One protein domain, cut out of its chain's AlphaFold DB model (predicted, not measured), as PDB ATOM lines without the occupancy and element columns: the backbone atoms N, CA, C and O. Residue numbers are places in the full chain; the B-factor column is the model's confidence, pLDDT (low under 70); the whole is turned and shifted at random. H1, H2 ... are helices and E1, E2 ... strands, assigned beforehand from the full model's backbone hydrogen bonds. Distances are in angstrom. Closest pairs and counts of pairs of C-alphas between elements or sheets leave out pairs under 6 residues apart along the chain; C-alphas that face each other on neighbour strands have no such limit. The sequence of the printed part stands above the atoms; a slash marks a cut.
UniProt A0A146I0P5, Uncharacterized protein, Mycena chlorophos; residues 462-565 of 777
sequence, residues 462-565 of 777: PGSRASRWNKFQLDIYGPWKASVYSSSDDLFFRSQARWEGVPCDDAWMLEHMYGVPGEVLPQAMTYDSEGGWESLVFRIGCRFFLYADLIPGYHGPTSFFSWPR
ATOM      1  N   PRO A 462     304.914 260.364 176.180       89.38
ATOM      2  CA  PRO A 462     304.929 258.947 175.802       89.38
ATOM      3  C   PRO A 462     306.240 258.215 176.131       89.38
ATOM      4  O   PRO A 462     306.245 256.986 176.169       89.38
ATOM      5  N   GLY A 463     307.337 258.946 176.354       88.56
ATOM      6  CA  GLY A 463     308.610 258.414 176.844       88.56
ATOM      7  C   GLY A 463     308.782 258.504 178.364       88.56
ATOM      8  O   GLY A 463     309.684 257.863 178.893       88.56
ATOM      9  N   SER A 464     307.939 259.265 179.070       88.12
ATOM     10  CA  SER A 464     307.994 259.465 180.526       88.12
ATOM     11  C   SER A 464     307.085 258.482 181.279       88.12
ATOM     12  O   SER A 464     306.411 257.639 180.679       88.12
ATOM     13  N   ARG A 465     307.033 258.565 182.614       83.81
ATOM     14  CA  ARG A 465     306.119 257.747 183.440       83.81
ATOM     15  C   ARG A 465     304.637 258.013 183.159       83.81
ATOM     16  O   ARG A 465     303.834 257.103 183.361       83.81
ATOM     17  N   ALA A 466     304.291 259.162 182.569       85.19
ATOM     18  CA  ALA A 466     302.958 259.422 182.020       85.19
ATOM     19  C   ALA A 466     302.508 258.340 181.027       85.19
ATOM     20  O   ALA A 466     301.329 257.998 180.952       85.19
ATOM     21  N   SER A 467     303.447 257.724 180.303       87.88
ATOM     22  CA  SER A 467     303.154 256.612 179.399       87.88
ATOM     23  C   SER A 467     302.560 255.378 180.093       87.88
ATOM     24  O   SER A 467     302.037 254.515 179.393       87.88
ATOM     25  N   ARG A 468     302.595 255.271 181.433       86.88
ATOM     26  CA  ARG A 468     301.952 254.205 182.233       86.88
ATOM     27  C   ARG A 468     300.538 254.566 182.716       86.88
ATOM     28  O   ARG A 468     299.844 253.695 183.250       86.88
ATOM     29  N   TRP A 469     300.105 255.814 182.533       88.69
ATOM     30  CA  TRP A 469     298.775 256.291 182.915       88.69
ATOM     31  C   TRP A 469     297.700 255.777 181.949       88.69
ATOM     32  O   TRP A 469     298.012 255.401 180.814       88.69
ATOM     33  N   ASN A 470     296.450 255.712 182.425       86.19
ATOM     34  CA  ASN A 470     295.271 255.296 181.647       86.19
ATOM     35  C   ASN A 470     295.529 254.052 180.759       86.19
ATOM     36  O   ASN A 470     295.266 254.014 179.556       86.19
ATOM     37  N   LYS A 471     296.124 253.010 181.353       86.31
ATOM     38  CA  LYS A 471     296.349 251.716 180.679       86.31
ATOM     39  C   LYS A 471     295.170 250.768 180.804       86.31
ATOM     40  O   LYS A 471     295.114 249.747 180.123       86.31
ATOM     41  N   PHE A 472     294.248 251.106 181.688       76.88
ATOM     42  CA  PHE A 472     293.070 250.336 181.994       76.88
ATOM     43  C   PHE A 472     291.931 251.185 181.465       76.88
ATOM     44  O   PHE A 472     291.630 252.222 182.047       76.88
ATOM     45  N   GLN A 473     291.377 250.768 180.325       76.00
ATOM     46  CA  GLN A 473     290.195 251.376 179.720       76.00
ATOM     47  C   GLN A 473     289.024 251.179 180.685       76.00
ATOM     48  O   GLN A 473     288.308 250.185 180.612       76.00
ATOM     49  N   LEU A 474     288.925 252.074 181.662       79.25
ATOM     50  CA  LEU A 474     287.777 252.187 182.540       79.25
ATOM     51  C   LEU A 474     286.590 252.651 181.691       79.25
ATOM     52  O   LEU A 474     286.747 253.514 180.823       79.25
ATOM     53  N   ASP A 475     285.405 252.119 181.974       77.31
ATOM     54  CA  ASP A 475     284.159 252.683 181.462       77.31
ATOM     55  C   ASP A 475     283.855 253.952 182.273       77.31
ATOM     56  O   ASP A 475     283.270 253.934 183.356       77.31
ATOM     57  N   ILE A 476     284.399 255.063 181.778       74.94
ATOM     58  CA  ILE A 476     284.420 256.363 182.441       74.94
ATOM     59  C   ILE A 476     283.131 257.136 182.116       74.94
ATOM     60  O   ILE A 476     282.798 257.347 180.950       74.94
ATOM     61  N   TYR A 477     282.418 257.600 183.147       77.31
ATOM     62  CA  TYR A 477     281.175 258.363 182.993       77.31
ATOM     63  C   TYR A 477     281.394 259.877 182.910       77.31
ATOM     64  O   TYR A 477     282.156 260.441 183.688       77.31
ATOM     65  N   GLY A 478     280.600 260.529 182.053       77.31
ATOM     66  CA  GLY A 478     280.237 261.954 182.084       77.31
ATOM     67  C   GLY A 478     281.344 262.958 182.455       77.31
ATOM     68  O   GLY A 478     282.044 263.416 181.556       77.31
ATOM     69  N   PRO A 479     281.442 263.378 183.734       81.06
ATOM     70  CA  PRO A 479     282.393 264.406 184.177       81.06
ATOM     71  C   PRO A 479     283.857 263.944 184.172       81.06
ATOM     72  O   PRO A 479     284.768 264.767 184.134       81.06
ATOM     73  N   TRP A 480     284.097 262.635 184.210       85.31
ATOM     74  CA  TRP A 480     285.434 262.074 184.285       85.31
ATOM     75  C   TRP A 480     286.115 262.046 182.910       85.31
ATOM     76  O   TRP A 480     285.546 261.616 181.906       85.31
ATOM     77  N   LYS A 481     287.384 262.449 182.880       86.44
ATOM     78  CA  LYS A 481     288.301 262.345 181.741       86.44
ATOM     79  C   LYS A 481     289.333 261.263 182.036       86.44
ATOM     80  O   LYS A 481     289.727 261.064 183.181       86.44
ATOM     81  N   ALA A 482     289.800 260.556 181.015       84.62
ATOM     82  CA  ALA A 482     290.864 259.577 181.200       84.62
ATOM     83  C   ALA A 482     292.202 260.289 181.491       84.62
ATOM     84  O   ALA A 482     292.516 261.272 180.824       84.62
ATOM     85  N   SER A 483     292.989 259.813 182.464       80.81
ATOM     86  CA  SER A 483     294.247 260.464 182.867       80.81
ATOM     87  C   SER A 483     295.295 260.331 181.767       80.81
ATOM     88  O   SER A 483     295.958 259.302 181.631       80.81
ATOM     89  N   VAL A 484     295.457 261.390 180.987       80.44
ATOM     90  CA  VAL A 484     296.475 261.516 179.949       80.44
ATOM     91  C   VAL A 484     297.284 262.753 180.290       80.44
ATOM     92  O   VAL A 484     296.708 263.820 180.467       80.44
ATOM     93  N   TYR A 485     298.606 262.617 180.394       78.62
ATOM     94  CA  TYR A 485     299.452 263.796 180.533       78.62
ATOM     95  C   TYR A 485     299.292 264.679 179.295       78.62
ATOM     96  O   TYR A 485     299.469 264.206 178.169       78.62
ATOM     97  N   SER A 486     298.988 265.954 179.515       76.62
ATOM     98  CA  SER A 486     298.905 266.955 178.464       76.62
ATOM     99  C   SER A 486     299.167 268.345 179.029       76.62
ATOM    100  O   SER A 486     298.706 268.704 180.110       76.62
ATOM    101  N   SER A 487     299.901 269.123 178.246       71.31
ATOM    102  CA  SER A 487     300.125 270.559 178.387       71.31
ATOM    103  C   SER A 487     298.961 271.412 177.860       71.31
ATOM    104  O   SER A 487     298.993 272.629 178.007       71.31
ATOM    105  N   SER A 488     297.935 270.800 177.254       78.94
ATOM    106  CA  SER A 488     296.701 271.488 176.872       78.94
ATOM    107  C   SER A 488     295.812 271.714 178.094       78.94
ATOM    108  O   SER A 488     295.481 270.760 178.798       78.94
ATOM    109  N   ASP A 489     295.364 272.956 178.291       70.06
ATOM    110  CA  ASP A 489     294.485 273.373 179.396       70.06
ATOM    111  C   ASP A 489     293.223 272.495 179.553       70.06
ATOM    112  O   ASP A 489     292.735 272.300 180.663       70.06
ATOM    113  N   ASP A 490     292.714 271.907 178.460       67.88
ATOM    114  CA  ASP A 490     291.532 271.031 178.464       67.88
ATOM    115  C   ASP A 490     291.761 269.670 179.156       67.88
ATOM    116  O   ASP A 490     290.792 268.976 179.495       67.88
ATOM    117  N   LEU A 491     293.018 269.255 179.327       68.62
ATOM    118  CA  LEU A 491     293.435 267.951 179.866       68.62
ATOM    119  C   LEU A 491     294.457 268.063 181.011       68.62
ATOM    120  O   LEU A 491     294.704 267.076 181.703       68.62
ATOM    121  N   PHE A 492     295.036 269.245 181.219       72.94
ATOM    122  CA  PHE A 492     295.919 269.538 182.339       72.94
ATOM    123  C   PHE A 492     295.164 269.452 183.675       72.94
ATOM    124  O   PHE A 492     294.040 269.937 183.807       72.94
ATOM    125  N   PHE A 493     295.810 268.882 184.693       73.56
ATOM    126  CA  PHE A 493     295.326 268.909 186.072       73.56
ATOM    127  C   PHE A 493     296.437 269.333 187.027       73.56
ATOM    128  O   PHE A 493     297.616 269.019 186.836       73.56
ATOM    129  N   ARG A 494     296.064 270.107 188.048       74.44
ATOM    130  CA  ARG A 494     297.014 270.872 188.863       74.44
ATOM    131  C   ARG A 494     297.906 269.966 189.705       74.44
ATOM    132  O   ARG A 494     299.065 270.311 189.936       74.44
ATOM    133  N   SER A 495     297.391 268.819 190.145       79.75
ATOM    134  CA  SER A 495     298.136 267.872 190.971       79.75
ATOM    135  C   SER A 495     299.065 266.936 190.179       79.75
ATOM    136  O   SER A 495     299.786 266.167 190.800       79.75
ATOM    137  N   GLN A 496     299.124 266.986 188.839       82.38
ATOM    138  CA  GLN A 496     299.727 265.917 188.015       82.38
ATOM    139  C   GLN A 496     301.161 265.483 188.382       82.38
ATOM    140  O   GLN A 496     301.483 264.300 188.290       82.38
ATOM    141  N   ALA A 497     302.010 266.413 188.830       80.81
ATOM    142  CA  ALA A 497     303.392 266.134 189.242       80.81
ATOM    143  C   ALA A 497     303.512 265.601 190.686       80.81
ATOM    144  O   ALA A 497     304.610 265.291 191.136       80.81
ATOM    145  N   ARG A 498     302.397 265.516 191.426       85.19
ATOM    146  CA  ARG A 498     302.335 264.959 192.785       85.19
ATOM    147  C   ARG A 498     302.083 263.450 192.822       85.19
ATOM    148  O   ARG A 498     302.148 262.841 193.883       85.19
ATOM    149  N   TRP A 499     301.755 262.848 191.680       85.50
ATOM    150  CA  TRP A 499     301.335 261.446 191.582       85.50
ATOM    151  C   TRP A 499     302.394 260.558 190.938       85.50
ATOM    152  O   TRP A 499     302.081 259.584 190.253       85.50
ATOM    153  N   GLU A 500     303.665 260.905 191.128       81.00
ATOM    154  CA  GLU A 500     304.776 260.153 190.573       81.00
ATOM    155  C   GLU A 500     305.327 259.125 191.565       81.00
ATOM    156  O   GLU A 500     305.847 258.093 191.149       81.00
ATOM    157  N   GLY A 501     305.252 259.351 192.869       78.00
ATOM    158  CA  GLY A 501     306.030 258.585 193.838       78.00
ATOM    159  C   GLY A 501     307.483 259.060 193.877       78.00
ATOM    160  O   GLY A 501     308.404 258.246 194.001       78.00
ATOM    161  N   VAL A 502     307.711 260.364 193.684       77.81
ATOM    162  CA  VAL A 502     308.979 261.016 194.054       77.81
ATOM    163  C   VAL A 502     308.894 261.496 195.507       77.81
ATOM    164  O   VAL A 502     307.794 261.788 195.970       77.81
ATOM    165  N   PRO A 503     310.009 261.582 196.255       73.69
ATOM    166  CA  PRO A 503     309.940 261.940 197.666       73.69
ATOM    167  C   PRO A 503     309.165 263.231 197.947       73.69
ATOM    168  O   PRO A 503     309.328 264.228 197.241       73.69
ATOM    169  N   CYS A 504     308.349 263.187 199.000       74.25
ATOM    170  CA  CYS A 504     307.413 264.229 199.430       74.25
ATOM    171  C   CYS A 504     306.246 264.542 198.467       74.25
ATOM    172  O   CYS A 504     305.586 265.563 198.657       74.25
ATOM    173  N   ASP A 505     305.961 263.694 197.471       82.88
ATOM    174  CA  ASP A 505     304.754 263.791 196.637       82.88
ATOM    175  C   ASP A 505     303.583 262.931 197.159       82.88
ATOM    176  O   ASP A 505     303.784 262.028 197.971       82.88
ATOM    177  N   ASP A 506     302.346 263.216 196.735       84.12
ATOM    178  CA  ASP A 506     301.127 262.571 197.259       84.12
ATOM    179  C   ASP A 506     301.159 261.039 197.065       84.12
ATOM    180  O   ASP A 506     300.773 260.274 197.952       84.12
ATOM    181  N   ALA A 507     301.695 260.568 195.936       84.19
ATOM    182  CA  ALA A 507     301.869 259.143 195.657       84.19
ATOM    183  C   ALA A 507     302.932 258.469 196.546       84.19
ATOM    184  O   ALA A 507     302.760 257.323 196.966       84.19
ATOM    185  N   TRP A 508     304.025 259.163 196.854       80.94
ATOM    186  CA  TRP A 508     305.066 258.693 197.761       80.94
ATOM    187  C   TRP A 508     304.570 258.685 199.205       80.94
ATOM    188  O   TRP A 508     304.827 257.718 199.922       80.94
ATOM    189  N   MET A 509     303.799 259.699 199.603       78.50
ATOM    190  CA  MET A 509     303.128 259.763 200.902       78.50
ATOM    191  C   MET A 509     302.174 258.571 201.072       78.50
ATOM    192  O   MET A 509     302.225 257.908 202.107       78.50
ATOM    193  N   LEU A 510     301.371 258.225 200.054       78.19
ATOM    194  CA  LEU A 510     300.526 257.017 200.059       78.19
ATOM    195  C   LEU A 510     301.305 255.724 200.316       78.19
ATOM    196  O   LEU A 510     300.875 254.901 201.128       78.19
ATOM    197  N   GLU A 511     302.454 255.551 199.667       77.19
ATOM    198  CA  GLU A 511     303.290 254.368 199.874       77.19
ATOM    199  C   GLU A 511     303.952 254.355 201.267       77.19
ATOM    200  O   GLU A 511     303.913 253.328 201.944       77.19
ATOM    201  N   HIS A 512     304.521 255.480 201.716       71.94
ATOM    202  CA  HIS A 512     305.428 255.518 202.875       71.94
ATOM    203  C   HIS A 512     304.756 255.899 204.203       71.94
ATOM    204  O   HIS A 512     305.212 255.439 205.246       71.94
ATOM    205  N   MET A 513     303.689 256.706 204.188       66.75
ATOM    206  CA  MET A 513     302.959 257.126 205.397       66.75
ATOM    207  C   MET A 513     301.623 256.406 205.591       66.75
ATOM    208  O   MET A 513     301.232 256.168 206.728       66.75
ATOM    209  N   TYR A 514     300.927 256.036 204.511       68.25
ATOM    210  CA  TYR A 514     299.643 255.319 204.602       68.25
ATOM    211  C   TYR A 514     299.776 253.806 204.379       68.25
ATOM    212  O   TYR A 514     298.781 253.087 204.446       68.25
ATOM    213  N   GLY A 515     300.989 253.307 204.113       67.56
ATOM    214  CA  GLY A 515     301.244 251.878 203.941       67.56
ATOM    215  C   GLY A 515     300.489 251.263 202.761       67.56
ATOM    216  O   GLY A 515     300.073 250.105 202.840       67.56
ATOM    217  N   VAL A 516     300.294 252.016 201.671       72.38
ATOM    218  CA  VAL A 516     299.633 251.543 200.443       72.38
ATOM    219  C   VAL A 516     300.676 251.346 199.333       72.38
ATOM    220  O   VAL A 516     300.818 252.199 198.456       72.38
ATOM    221  N   PRO A 517     301.455 250.251 199.356       69.44
ATOM    222  CA  PRO A 517     302.627 250.134 198.506       69.44
ATOM    223  C   PRO A 517     302.327 249.694 197.075       69.44
ATOM    224  O   PRO A 517     301.400 248.928 196.796       69.44
ATOM    225  N   GLY A 518     303.225 250.095 196.181       74.81
ATOM    226  CA  GLY A 518     303.182 249.839 194.747       74.81
ATOM    227  C   GLY A 518     303.241 251.136 193.944       74.81
ATOM    228  O   GLY A 518     303.132 252.232 194.480       74.81
ATOM    229  N   GLU A 519     303.427 251.025 192.627       81.94
ATOM    230  CA  GLU A 519     303.407 252.213 191.770       81.94
ATOM    231  C   GLU A 519     301.988 252.801 191.703       81.94
ATOM    232  O   GLU A 519     301.060 252.147 191.213       81.94
ATOM    233  N   VAL A 520     301.838 254.046 192.168       86.25
ATOM    234  CA  VAL A 520     300.627 254.846 191.976       86.25
ATOM    235  C   VAL A 520     300.540 255.272 190.518       86.25
ATOM    236  O   VAL A 520     301.458 255.874 189.967       86.25
ATOM    237  N   LEU A 521     299.436 254.916 189.864       88.50
ATOM    238  CA  LEU A 521     299.261 255.111 188.430       88.50
ATOM    239  C   LEU A 521     297.895 255.739 188.130       88.50
ATOM    240  O   LEU A 521     296.910 254.999 188.080       88.50
ATOM    241  N   PRO A 522     297.814 257.061 187.890       91.31
ATOM    242  CA  PRO A 522     296.631 257.763 187.382       91.31
ATOM    243  C   PRO A 522     295.908 257.047 186.227       91.31
ATOM    244  O   PRO A 522     296.540 256.538 185.297       91.31
ATOM    245  N   GLN A 523     294.574 256.984 186.284       91.19
ATOM    246  CA  GLN A 523     293.715 256.310 185.296       91.19
ATOM    247  C   GLN A 523     292.562 257.200 184.807       91.19
ATOM    248  O   GLN A 523     292.331 257.253 183.600       91.19
ATOM    249  N   ALA A 524     291.879 257.927 185.696       89.88
ATOM    250  CA  ALA A 524     290.914 258.967 185.330       89.88
ATOM    251  C   ALA A 524     291.015 260.175 186.273       89.88
ATOM    252  O   ALA A 524     291.491 260.052 187.394       89.88
ATOM    253  N   MET A 525     290.556 261.339 185.833       90.25
ATOM    254  CA  MET A 525     290.510 262.583 186.603       90.25
ATOM    255  C   MET A 525     289.195 263.324 186.342       90.25
ATOM    256  O   MET A 525     288.603 263.192 185.273       90.25
ATOM    257  N   THR A 526     288.763 264.150 187.281       87.81
ATOM    258  CA  THR A 526     287.811 265.233 187.028       87.81
ATOM    259  C   THR A 526     288.331 266.491 187.709       87.81
ATOM    260  O   THR A 526     289.000 266.419 188.741       87.81
ATOM    261  N   TYR A 527     288.062 267.640 187.106       84.81
ATOM    262  CA  TYR A 527     288.490 268.938 187.605       84.81
ATOM    263  C   TYR A 527     287.363 269.935 187.379       84.81
ATOM    264  O   TYR A 527     286.857 270.054 186.259       84.81
ATOM    265  N   ASP A 528     286.973 270.626 188.443       82.56
ATOM    266  CA  ASP A 528     286.027 271.729 188.388       82.56
ATOM    267  C   ASP A 528     286.807 273.044 188.436       82.56
ATOM    268  O   ASP A 528     287.389 273.411 189.456       82.56
ATOM    269  N   SER A 529     286.819 273.761 187.315       77.88
ATOM    270  CA  SER A 529     287.480 275.061 187.208       77.88
ATOM    271  C   SER A 529     286.787 276.173 187.997       77.88
ATOM    272  O   SER A 529     287.434 277.179 188.281       77.88
ATOM    273  N   GLU A 530     285.496 276.031 188.316       82.19
ATOM    274  CA  GLU A 530     284.735 277.023 189.086       82.19
ATOM    275  C   GLU A 530     284.920 276.789 190.590       82.19
ATOM    276  O   GLU A 530     285.252 277.719 191.323       82.19
ATOM    277  N   GLY A 531     284.775 275.539 191.041       76.25
ATOM    278  CA  GLY A 531     285.003 275.142 192.434       76.25
ATOM    279  C   GLY A 531     286.478 274.973 192.830       76.25
ATOM    280  O   GLY A 531     286.780 274.875 194.017       76.25
ATOM    281  N   GLY A 532     287.400 274.913 191.864       78.44
ATOM    282  CA  GLY A 532     288.844 274.773 192.085       78.44
ATOM    283  C   GLY A 532     289.293 273.420 192.653       78.44
ATOM    284  O   GLY A 532     290.449 273.299 193.066       78.44
ATOM    285  N   TRP A 533     288.404 272.422 192.695       81.06
ATOM    286  CA  TRP A 533     288.658 271.100 193.264       81.06
ATOM    287  C   TRP A 533     289.000 270.066 192.189       81.06
ATOM    288  O   TRP A 533     288.559 270.131 191.038       81.06
ATOM    289  N   GLU A 534     289.798 269.084 192.594       85.62
ATOM    290  CA  GLU A 534     290.238 267.977 191.758       85.62
ATOM    291  C   GLU A 534     289.741 266.649 192.343       85.62
ATOM    292  O   GLU A 534     289.539 266.493 193.553       85.62
ATOM    293  N   SER A 535     289.531 265.654 191.489       87.31
ATOM    294  CA  SER A 535     289.433 264.267 191.932       87.31
ATOM    295  C   SER A 535     290.168 263.356 190.965       87.31
ATOM    296  O   SER A 535     290.034 263.476 189.746       87.31
ATOM    297  N   LEU A 536     290.934 262.422 191.519       89.75
ATOM    298  CA  LEU A 536     291.806 261.520 190.789       89.75
ATOM    299  C   LEU A 536     291.423 260.072 191.078       89.75
ATOM    300  O   LEU A 536     291.416 259.620 192.220       89.75
ATOM    301  N   VAL A 537     291.188 259.316 190.014       89.88
ATOM    302  CA  VAL A 537     291.141 257.859 190.038       89.88
ATOM    303  C   VAL A 537     292.509 257.346 189.624       89.88
ATOM    304  O   VAL A 537     292.900 257.453 188.459       89.88
ATOM    305  N   PHE A 538     293.233 256.748 190.557       90.88
ATOM    306  CA  PHE A 538     294.496 256.065 190.290       90.88
ATOM    307  C   PHE A 538     294.363 254.572 190.581       90.88
ATOM    308  O   PHE A 538     293.366 254.104 191.127       90.88
ATOM    309  N   ARG A 539     295.370 253.792 190.192       86.62
ATOM    310  CA  ARG A 539     295.501 252.393 190.604       86.62
ATOM    311  C   ARG A 539     296.809 252.165 191.340       86.62
ATOM    312  O   ARG A 539     297.798 252.829 191.042       86.62
ATOM    313  N   ILE A 540     296.808 251.170 192.217       81.62
ATOM    314  CA  ILE A 540     298.008 250.571 192.804       81.62
ATOM    315  C   ILE A 540     297.857 249.057 192.620       81.62
ATOM    316  O   ILE A 540     296.837 248.466 192.993       81.62
ATOM    317  N   GLY A 541     298.812 248.433 191.927       78.31
ATOM    318  CA  GLY A 541     298.697 247.037 191.491       78.31
ATOM    319  C   GLY A 541     297.409 246.778 190.688       78.31
ATOM    320  O   GLY A 541     297.181 247.389 189.639       78.31
ATOM    321  N   CYS A 542     296.563 245.872 191.191       74.38
ATOM    322  CA  CYS A 542     295.266 245.502 190.600       74.38
ATOM    323  C   CYS A 542     294.036 246.161 191.269       74.38
ATOM    324  O   CYS A 542     292.908 245.701 191.056       74.38
ATOM    325  N   ARG A 543     294.222 247.211 192.079       75.38
ATOM    326  CA  ARG A 543     293.137 247.964 192.734       75.38
ATOM    327  C   ARG A 543     293.094 249.403 192.256       75.38
ATOM    328  O   ARG A 543     294.140 249.988 192.001       75.38
ATOM    329  N   PHE A 544     291.893 249.960 192.182       84.12
ATOM    330  CA  PHE A 544     291.661 251.373 191.914       84.12
ATOM    331  C   PHE A 544     291.306 252.100 193.204       84.12
ATOM    332  O   PHE A 544     290.734 251.506 194.122       84.12
ATOM    333  N   PHE A 545     291.643 253.380 193.234       86.06
ATOM    334  CA  PHE A 545     291.415 254.298 194.332       86.06
ATOM    335  C   PHE A 545     290.858 255.601 193.769       86.06
ATOM    336  O   PHE A 545     291.282 256.030 192.698       86.06
ATOM    337  N   LEU A 546     289.939 256.225 194.497       86.19
ATOM    338  CA  LEU A 546     289.450 257.577 194.265       86.19
ATOM    339  C   LEU A 546     290.005 258.480 195.364       86.19
ATOM    340  O   LEU A 546     289.739 258.228 196.536       86.19
ATOM    341  N   TYR A 547     290.727 259.518 194.960       85.06
ATOM    342  CA  TYR A 547     291.051 260.701 195.748       85.06
ATOM    343  C   TYR A 547     290.136 261.846 195.319       85.06
ATOM    344  O   TYR A 547     289.934 262.047 194.121       85.06
ATOM    345  N   ALA A 548     289.611 262.608 196.272       78.69
ATOM    346  CA  ALA A 548     288.886 263.846 196.014       78.69
ATOM    347  C   ALA A 548     289.356 264.912 197.011       78.69
ATOM    348  O   ALA A 548     289.266 264.684 198.219       78.69
ATOM    349  N   ASP A 549     289.849 266.050 196.505       65.62
ATOM    350  CA  ASP A 549     290.304 267.174 197.342       65.62
ATOM    351  C   ASP A 549     289.138 267.748 198.160       65.62
ATOM    352  O   ASP A 549     289.244 267.943 199.368       65.62
ATOM    353  N   LEU A 550     288.008 267.984 197.486       60.81
ATOM    354  CA  LEU A 550     286.746 268.462 198.044       60.81
ATOM    355  C   LEU A 550     285.607 267.862 197.215       60.81
ATOM    356  O   LEU A 550     285.588 268.017 195.996       60.81
ATOM    357  N   ILE A 551     284.635 267.208 197.855       54.41
ATOM    358  CA  ILE A 551     283.373 266.840 197.197       54.41
ATOM    359  C   ILE A 551     282.369 267.959 197.511       54.41
ATOM    360  O   ILE A 551     282.112 268.202 198.692       54.41
ATOM    361  N   PRO A 552     281.776 268.651 196.518       44.25
ATOM    362  CA  PRO A 552     280.800 269.710 196.777       44.25
ATOM    363  C   PRO A 552     279.644 269.236 197.675       44.25
ATOM    364  O   PRO A 552     278.941 268.280 197.349       44.25
ATOM    365  N   GLY A 553     279.459 269.904 198.819       53.19
ATOM    366  CA  GLY A 553     278.502 269.510 199.864       53.19
ATOM    367  C   GLY A 553     279.062 268.589 200.960       53.19
ATOM    368  O   GLY A 553     278.324 268.230 201.875       53.19
ATOM    369  N   TYR A 554     280.348 268.227 200.911       45.50
ATOM    370  CA  TYR A 554     281.041 267.443 201.936       45.50
ATOM    371  C   TYR A 554     282.266 268.207 202.462       45.50
ATOM    372  O   TYR A 554     283.330 268.206 201.852       45.50
ATOM    373  N   HIS A 555     282.125 268.837 203.630       47.31
ATOM    374  CA  HIS A 555     283.202 269.577 204.309       47.31
ATOM    375  C   HIS A 555     284.136 268.669 205.141       47.31
ATOM    376  O   HIS A 555     284.683 269.095 206.157       47.31
ATOM    377  N   GLY A 556     284.258 267.392 204.767       47.72
ATOM    378  CA  GLY A 556     285.148 266.436 205.427       47.72
ATOM    379  C   GLY A 556     286.565 266.443 204.837       47.72
ATOM    380  O   GLY A 556     286.777 267.001 203.761       47.72
ATOM    381  N   PRO A 557     287.539 265.813 205.518       47.56
ATOM    382  CA  PRO A 557     288.888 265.641 204.985       47.56
ATOM    383  C   PRO A 557     288.902 264.803 203.694       47.56
ATOM    384  O   PRO A 557     287.970 264.040 203.409       47.56
ATOM    385  N   THR A 558     290.002 264.922 202.943       54.25
ATOM    386  CA  THR A 558     290.309 264.155 201.723       54.25
ATOM    387  C   THR A 558     289.924 262.687 201.876       54.25
ATOM    388  O   THR A 558     290.482 261.964 202.704       54.25
ATOM    389  N   SER A 559     288.944 262.256 201.086       57.94
ATOM    390  CA  SER A 559     288.312 260.946 201.237       57.94
ATOM    391  C   SER A 559     288.851 259.960 200.207       57.94
ATOM    392  O   SER A 559     288.747 260.197 199.003       57.94
ATOM    393  N   PHE A 560     289.398 258.840 200.685       66.94
ATOM    394  CA  PHE A 560     289.890 257.749 199.846       66.94
ATOM    395  C   PHE A 560     288.868 256.611 199.767       66.94
ATOM    396  O   PHE A 560     288.536 255.992 200.776       66.94
ATOM    397  N   PHE A 561     288.430 256.267 198.557       71.50
ATOM    398  CA  PHE A 561     287.619 255.068 198.295       71.50
ATOM    399  C   PHE A 561     288.430 254.076 197.458       71.50
ATOM    400  O   PHE A 561     289.230 254.512 196.636       71.50
ATOM    401  N   SER A 562     288.245 252.756 197.609       73.56
ATOM    402  CA  SER A 562     288.952 251.770 196.768       73.56
ATOM    403  C   SER A 562     288.091 250.588 196.323       73.56
ATOM    404  O   SER A 562     287.266 250.073 197.077       73.56
ATOM    405  N   TRP A 563     288.330 250.098 195.106       76.88
ATOM    406  CA  TRP A 563     287.616 248.960 194.520       76.88
ATOM    407  C   TRP A 563     288.550 248.055 193.693       76.88
ATOM    408  O   TRP A 563     289.601 248.493 193.215       76.88
ATOM    409  N   PRO A 564     288.228 246.756 193.545       72.06
ATOM    410  CA  PRO A 564     289.023 245.848 192.724       72.06
ATOM    411  C   PRO A 564     288.810 246.099 191.220       72.06
ATOM    412  O   PRO A 564     287.762 246.568 190.787       72.06
ATOM    413  N   ARG A 565     289.798 245.733 190.392       75.06
ATOM    414  CA  ARG A 565     289.761 245.926 188.928       75.06
ATOM    415  C   ARG A 565     288.555 245.309 188.206       75.06
ATOM    416  O   ARG A 565     288.223 245.752 187.115       75.06
TER     417      ARG A 565
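What this domain is: This is residues 462 to 565 of the 777 residues of an uncharacterized protein of Mycena chlorophos (UniProt A0A146I0P5). Look for little regular structure: a twisted four-strand meander, each strand the antiparallel neighbour of the one before, with a long loop stretch, residues 469 to 505, tied to edge strand E1 by a short pairing. Two short helices graze the sheet. The 104 printed residues, 38 in named elements, run H1 H2 E1 E2 E3 E4, mixed class, sheet order E1 E2 E3 E4. The whole is compact, radius of gyration of the C-alphas 13.2 A, spanning 32 by 32 by 27 A.

How they stand to each other: H1, residues 465 to 468, is too short for an O i to N i+4 pair; in H2, residues 506 to 512, every such pair is within hydrogen-bond range. The closest C-alphas of H2 and E1, residues 520 to 527, are Ala 507 and Val 520, 5.8 A. Hairpins join E1 to E2, residues 534 to 540 (N 537 and O 524, 2.7 A), E2 to E3, residues 543 to 548 (N 536 and O 547, 2.8 A), and E3 to E4, residues 559 to 564 (N 546 and O 561, 2.8 A).

Where its parts are: Find C-alpha 465 at (306.119, 257.747, 183.440), where H1 begins; E4 ends at C-alpha 564, (289.023, 245.848, 192.724). E1 and E2 are each 19.1 A long; E1 bends by 69 degrees at residue 523.

The domain as a whole: The printed part has no cut; H1 to H2 is a long link. Residues 549 to 560 are among those under pLDDT 70.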